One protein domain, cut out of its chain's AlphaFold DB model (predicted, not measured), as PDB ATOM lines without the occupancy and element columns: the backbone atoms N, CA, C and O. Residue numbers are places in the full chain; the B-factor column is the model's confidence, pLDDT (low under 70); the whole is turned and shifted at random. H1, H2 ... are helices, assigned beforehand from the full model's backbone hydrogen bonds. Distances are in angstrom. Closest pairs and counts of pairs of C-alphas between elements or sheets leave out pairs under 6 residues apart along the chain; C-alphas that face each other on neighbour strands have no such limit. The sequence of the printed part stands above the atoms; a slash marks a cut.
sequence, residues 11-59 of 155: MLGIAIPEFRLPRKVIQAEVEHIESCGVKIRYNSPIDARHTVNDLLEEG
ATOM      1  N   MET A  11     156.403 330.004 353.464       90.31
ATOM      2  CA  MET A  11     155.199 330.805 353.737       90.31
ATOM      3  C   MET A  11     155.482 332.285 354.032       90.31
ATOM      4  O   MET A  11     154.666 333.144 353.692       90.31
ATOM      5  N   LEU A  12     156.636 332.602 354.631       92.50
ATOM      6  CA  LEU A  12     157.046 333.986 354.884       92.50
ATOM      7  C   LEU A  12     157.291 334.728 353.564       92.50
ATOM      8  O   LEU A  12     156.869 335.874 353.398       92.50
ATOM      9  N   GLY A  13     157.957 334.057 352.622       89.56
ATOM     10  CA  GLY A  13     158.263 334.582 351.294       89.56
ATOM     11  C   GLY A  13     157.018 334.718 350.423       89.56
ATOM     12  O   GLY A  13     156.817 335.771 349.808       89.56
ATOM     13  N   ILE A  14     156.168 333.684 350.423       90.50
ATOM     14  CA  ILE A  14     155.113 333.522 349.415       90.50
ATOM     15  C   ILE A  14     153.713 333.923 349.868       90.50
ATOM     16  O   ILE A  14     152.921 334.239 349.000       90.50
ATOM     17  N   ALA A  15     153.386 333.958 351.164       89.88
ATOM     18  CA  ALA A  15     152.001 334.167 351.611       89.88
ATOM     19  C   ALA A  15     151.827 335.322 352.604       89.88
ATOM     20  O   ALA A  15     150.805 336.006 352.580       89.88
ATOM     21  N   ILE A  16     152.799 335.573 353.487       92.06
ATOM     22  CA  ILE A  16     152.645 336.646 354.479       92.06
ATOM     23  C   ILE A  16     152.646 338.020 353.783       92.06
ATOM     24  O   ILE A  16     153.573 338.331 353.025       92.06
ATOM     25  N   PRO A  17     151.647 338.886 354.050       91.19
ATOM     26  CA  PRO A  17     151.579 340.197 353.420       91.19
ATOM     27  C   PRO A  17     152.771 341.098 353.754       91.19
ATOM     28  O   PRO A  17     153.295 341.101 354.868       91.19
ATOM     29  N   GLU A  18     153.152 341.955 352.808       91.31
ATOM     30  CA  GLU A  18     154.336 342.820 352.942       91.31
ATOM     31  C   GLU A  18     154.219 343.853 354.064       91.31
ATOM     32  O   GLU A  18     155.200 344.162 354.734       91.31
ATOM     33  N   PHE A  19     152.997 344.308 354.347       90.88
ATOM     34  CA  PHE A  19     152.726 345.202 355.474       90.88
ATOM     35  C   PHE A  19     152.925 344.537 356.848       90.88
ATOM     36  O   PHE A  19     152.937 345.240 357.855       90.88
ATOM     37  N   ARG A  20     153.020 343.199 356.914       93.00
ATOM     38  CA  ARG A  20     153.384 342.460 358.133       93.00
ATOM     39  C   ARG A  20     154.852 342.080 358.149       93.00
ATOM     40  O   ARG A  20     155.478 342.187 359.197       93.00
ATOM     41  N   LEU A  21     155.366 341.602 357.017       93.00
ATOM     42  CA  LEU A  21     156.736 341.123 356.896       93.00
ATOM     43  C   LEU A  21     157.350 341.592 355.565       93.00
ATOM     44  O   LEU A  21     157.037 341.034 354.501       93.00
ATOM     45  N   PRO A  22     158.217 342.622 355.613       93.50
ATOM     46  CA  PRO A  22     158.890 343.141 354.430       93.50
ATOM     47  C   PRO A  22     159.789 342.092 353.773       93.50
ATOM     48  O   PRO A  22     160.541 341.396 354.460       93.50
ATOM     49  N   ARG A  23     159.783 342.029 352.434       91.44
ATOM     50  CA  ARG A  23     160.606 341.071 351.667       91.44
ATOM     51  C   ARG A  23     162.090 341.180 351.981       91.44
ATOM     52  O   ARG A  23     162.752 340.166 352.137       91.44
ATOM     53  N   LYS A  24     162.584 342.411 352.144       95.00
ATOM     54  CA  LYS A  24     163.993 342.686 352.450       95.00
ATOM     55  C   LYS A  24     164.490 342.002 353.726       95.00
ATOM     56  O   LYS A  24     165.657 341.656 353.798       95.00
ATOM     57  N   VAL A  25     163.616 341.811 354.720       96.38
ATOM     58  CA  VAL A  25     163.989 341.143 355.977       96.38
ATOM     59  C   VAL A  25     164.184 339.654 355.722       96.38
ATOM     60  O   VAL A  25     165.207 339.104 356.092       96.38
ATOM     61  N   ILE A  26     163.243 339.022 355.016       95.44
ATOM     62  CA  ILE A  26     163.343 337.603 354.646       95.44
ATOM     63  C   ILE A  26     164.576 337.371 353.769       95.44
ATOM     64  O   ILE A  26     165.318 336.424 353.991       95.44
ATOM     65  N   GLN A  27     164.802 338.254 352.796       95.19
ATOM     66  CA  GLN A  27     165.934 338.166 351.885       95.19
ATOM     67  C   GLN A  27     167.273 338.255 352.633       95.19
ATOM     68  O   GLN A  27     168.153 337.445 352.372       95.19
ATOM     69  N   ALA A  28     167.400 339.159 353.609       97.19
ATOM     70  CA  ALA A  28     168.605 339.261 354.432       97.19
ATOM     71  C   ALA A  28     168.881 337.978 355.241       97.19
ATOM     72  O   ALA A  28     170.028 337.546 355.338       97.19
ATOM     73  N   GLU A  29     167.841 337.334 355.780       97.12
ATOM     74  CA  GLU A  29     167.983 336.050 356.485       97.12
ATOM     75  C   GLU A  29     168.393 334.913 355.534       97.12
ATOM     76  O   GLU A  29     169.238 334.085 355.874       97.12
ATOM     77  N   VAL A  30     167.836 334.881 354.317       96.44
ATOM     78  CA  VAL A  30     168.224 333.905 353.284       96.44
ATOM     79  C   VAL A  30     169.688 334.097 352.884       96.44
ATOM     80  O   VAL A  30     170.444 333.128 352.878       96.44
ATOM     81  N   GLU A  31     170.107 335.337 352.629       96.94
ATOM     82  CA  GLU A  31     171.495 335.674 352.290       96.94
ATOM     83  C   GLU A  31     172.461 335.296 353.412       96.94
ATOM     84  O   GLU A  31     173.549 334.778 353.156       96.94
ATOM     85  N   HIS A  32     172.059 335.489 354.671       97.81
ATOM     86  CA  HIS A  32     172.854 335.056 355.813       97.81
ATOM     87  C   HIS A  32     173.042 333.529 355.834       97.81
ATOM     88  O   HIS A  32     174.166 333.048 356.010       97.81
ATOM     89  N   ILE A  33     171.982 332.757 355.580       96.50
ATOM     90  CA  ILE A  33     172.049 331.289 355.492       96.50
ATOM     91  C   ILE A  33     172.961 330.845 354.337       96.50
ATOM     92  O   ILE A  33     173.803 329.962 354.519       96.50
ATOM     93  N   GLU A  34     172.846 331.475 353.167       96.81
ATOM     94  CA  GLU A  34     173.718 331.196 352.019       96.81
ATOM     95  C   GLU A  34     175.184 331.546 352.323       96.81
ATOM     96  O   GLU A  34     176.086 330.781 351.972       96.81
ATOM     97  N   SER A  35     175.435 332.632 353.067       97.69
ATOM     98  CA  SER A  35     176.784 333.029 353.503       97.69
ATOM     99  C   SER A  35     177.453 332.001 354.425       97.69
ATOM    100  O   SER A  35     178.679 331.910 354.462       97.69
ATOM    101  N   CYS A  36     176.664 331.160 355.103       97.88
ATOM    102  CA  CYS A  36     177.154 330.038 355.907       97.88
ATOM    103  C   CYS A  36     177.521 328.799 355.062       97.88
ATOM    104  O   CYS A  36     177.860 327.751 355.611       97.88
ATOM    105  N   GLY A  37     177.445 328.893 353.730       97.44
ATOM    106  CA  GLY A  37     177.792 327.822 352.795       97.44
ATOM    107  C   GLY A  37     176.616 326.929 352.390       97.44
ATOM    108  O   GLY A  37     176.814 325.930 351.689       97.44
ATOM    109  N   VAL A  38     175.387 327.265 352.795       97.62
ATOM    110  CA  VAL A  38     174.188 326.529 352.378       97.62
ATOM    111  C   VAL A  38     173.888 326.826 350.909       97.62
ATOM    112  O   VAL A  38     173.701 327.970 350.518       97.62
ATOM    113  N   LYS A  39     173.786 325.779 350.087       97.12
ATOM    114  CA  LYS A  39     173.370 325.896 348.681       97.12
ATOM    115  C   LYS A  39     171.869 325.658 348.549       97.12
ATOM    116  O   LYS A  39     171.385 324.581 348.923       97.12
ATOM    117  N   ILE A  40     171.147 326.625 347.993       97.19
ATOM    118  CA  ILE A  40     169.708 326.534 347.725       97.19
ATOM    119  C   ILE A  40     169.494 326.264 346.232       97.19
ATOM    120  O   ILE A  40     169.999 326.990 345.380       97.19
ATOM    121  N   ARG A  41     168.764 325.194 345.907       96.88
ATOM    122  CA  ARG A  41     168.325 324.874 344.546       96.88
ATOM    123  C   ARG A  41     166.844 325.215 344.421       96.88
ATOM    124  O   ARG A  41     166.009 324.490 344.952       96.88
ATOM    125  N   TYR A  42     166.550 326.329 343.759       96.50
ATOM    126  CA  TYR A  42     165.189 326.789 343.469       96.50
ATOM    127  C   TYR A  42     164.535 325.960 342.362       96.50
ATOM    128  O   TYR A  42     165.230 325.290 341.593       96.50
ATOM    129  N   ASN A  43     163.205 326.033 342.253       96.06
ATOM    130  CA  ASN A  43     162.409 325.299 341.259       96.06
ATOM    131  C   ASN A  43     162.731 323.792 341.212       96.06
ATOM    132  O   ASN A  43     162.716 323.171 340.152       96.06
ATOM    133  N   SER A  44     163.087 323.220 342.360       96.31
ATOM    134  CA  SER A  44     163.554 321.844 342.504       96.31
ATOM    135  C   SER A  44     162.672 321.114 343.522       96.31
ATOM    136  O   SER A  44     163.118 320.865 344.645       96.31
ATOM    137  N   PRO A  45     161.398 320.831 343.195       95.69
ATOM    138  CA  PRO A  45     160.511 320.115 344.102       95.69
ATOM    139  C   PRO A  45     161.024 318.692 344.364       95.69
ATOM    140  O   PRO A  45     161.600 318.055 343.483       95.69
ATOM    141  N   ILE A  46     160.788 318.208 345.586       95.94
ATOM    142  CA  ILE A  46     160.896 316.788 345.929       95.94
ATOM    143  C   ILE A  46     159.479 316.218 345.888       95.94
ATOM    144  O   ILE A  46     158.639 316.577 346.717       95.94
ATOM    145  N   ASP A  47     159.202 315.390 344.889       94.44
ATOM    146  CA  ASP A  47     157.879 314.855 344.572       94.44
ATOM    147  C   ASP A  47     157.970 313.436 343.978       94.44
ATOM    148  O   ASP A  47     158.989 312.761 344.095       94.44
ATOM    149  N   ALA A  48     156.894 312.949 343.353       93.50
ATOM    150  CA  ALA A  48     156.853 311.609 342.765       93.50
ATOM    151  C   ALA A  48     157.859 311.378 341.616       93.50
ATOM    152  O   ALA A  48     158.058 310.232 341.223       93.50
ATOM    153  N   ARG A  49     158.453 312.436 341.047       94.94
ATOM    154  CA  ARG A  49     159.457 312.364 339.971       94.94
ATOM    155  C   ARG A  49     160.888 312.517 340.481       94.94
ATOM    156  O   ARG A  49     161.811 312.214 339.734       94.94
ATOM    157  N   HIS A  50     161.059 313.035 341.693       96.44
ATOM    158  CA  HIS A  50     162.348 313.215 342.345       96.44
ATOM    159  C   HIS A  50     162.137 313.099 343.855       96.44
ATOM    160  O   HIS A  50     161.700 314.033 344.525       96.44
ATOM    161  N   THR A  51     162.362 311.901 344.366       96.88
ATOM    162  CA  THR A  51     161.992 311.449 345.702       96.88
ATOM    163  C   THR A  51     163.153 311.559 346.686       96.88
ATOM    164  O   THR A  51     164.303 311.807 346.333       96.88
ATOM    165  N   VAL A  52     162.865 311.311 347.966       96.00
ATOM    166  CA  VAL A  52     163.903 311.191 348.999       96.00
ATOM    167  C   VAL A  52     164.880 310.050 348.694       96.00
ATOM    168  O   VAL A  52     166.058 310.184 349.002       96.00
ATOM    169  N   ASN A  53     164.419 308.953 348.081       96.25
ATOM    170  CA  ASN A  53     165.293 307.834 347.724       96.25
ATOM    171  C   ASN A  53     166.266 308.223 346.612       96.25
ATOM    172  O   ASN A  53     167.447 307.917 346.729       96.25
ATOM    173  N   ASP A  54     165.798 308.973 345.611       97.44
ATOM    174  CA  ASP A  54     166.657 309.476 344.534       97.44
ATOM    175  C   ASP A  54     167.792 310.342 345.106       97.44
ATOM    176  O   ASP A  54     168.947 310.173 344.736       97.44
ATOM    177  N   LEU A  55     167.514 311.179 346.117       97.25
ATOM    178  CA  LEU A  55     168.563 311.937 346.815       97.25
ATOM    179  C   LEU A  55     169.597 311.026 347.498       97.25
ATOM    180  O   LEU A  55     170.792 311.318 347.494       97.25
ATOM    181  N   LEU A  56     169.170 309.923 348.111       96.81
ATOM    182  CA  LEU A  56     170.114 308.984 348.723       96.81
ATOM    183  C   LEU A  56     170.986 308.305 347.652       96.81
ATOM    184  O   LEU A  56     172.193 308.164 347.848       96.81
ATOM    185  N   GLU A  57     170.400 307.957 346.505       97.56
ATOM    186  CA  GLU A  57     171.108 307.393 345.348       97.56
ATOM    187  C   GLU A  57     172.068 308.404 344.691       97.56
ATOM    188  O   GLU A  57     173.155 308.031 344.249       97.56
ATOM    189  N   GLU A  58     171.736 309.698 344.715       96.75
ATOM    190  CA  GLU A  58     172.595 310.809 344.277       96.75
ATOM    191  C   GLU A  58     173.782 311.094 345.224       96.75
ATOM    192  O   GLU A  58     174.615 311.961 344.942       96.75
ATOM    193  N   GLY A  59     173.889 310.374 346.347       97.38
ATOM    194  CA  GLY A  59     175.015 310.462 347.282       97.38
ATOM    195  C   GLY A  59     174.796 311.394 348.479       97.38
ATOM    196  O   GLY A  59     175.743 311.678 349.227       97.38
TER     197      GLY A  59
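AT A GLANCE: This is residues 11 to 59 of the 155 residues of the protein "Pyr_redox_2 domain-containing protein" of marine sediment metagenome (UniProt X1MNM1). This is an open, drawn-out chain with one straight helix, H2, near one end, a short helical turn, H1, folded back near its first residues, and a long link that leads away to a small helix, H3, at the far end. H3 meets neither of the other helices, and the three do not form a common core. The printed part has 49 residues with three named helices, in the order H1, H2, H3, and no named strand; the class is all helix, though under half of the residues, 23, are in named elements. The whole is only just extended, close to loose, with a radius of gyration of the C-alphas of 14.7 A, and its outline is flat, 42 by 25 by 12 A.

IN THESE COORDINATES: H2, residues 23 to 35, is the longest helix and measures 18.2 A from C-alpha 23 at (160.606, 341.071, 351.667) to C-alpha 35 at (176.784, 333.029, 353.503). H1 holds residues 11 to 14, and its C-alpha 11 is at (155.199, 330.805, 353.737). H3, residues 52 to 57, measures 8.9 A and ends with C-alpha 57 at (171.108, 307.393, 345.348).

HOW THE PARTS SIT: H2 and H1 only just touch, with 3 pairs of C-alphas within 8 A, and H2 does so with residues 23 to 26 alone. Their closest C-alphas, those of Gly 13 and Ile 26, are 6.8 A apart. H3 is apart from H2 and from H1. In H2 and H3 every O i to N i+4 pair is within hydrogen-bond range; H1 is too short for such a pair, and its 1 pair of O i and N i+3 is not within range.

THE WHOLE: The two C-alphas farthest apart, those of Phe 19 and Glu 57, are 43.2 A apart. The link from H2 to H3, residues 36 to 51, is long; the link from H1 to H2 is short. Residues 31 to 37, of which 31 to 35 belong to H2, stand free, as do residues 47 to 53. The printed part has no cut, its mean pLDDT is 95.2, and no printed residue is under 70.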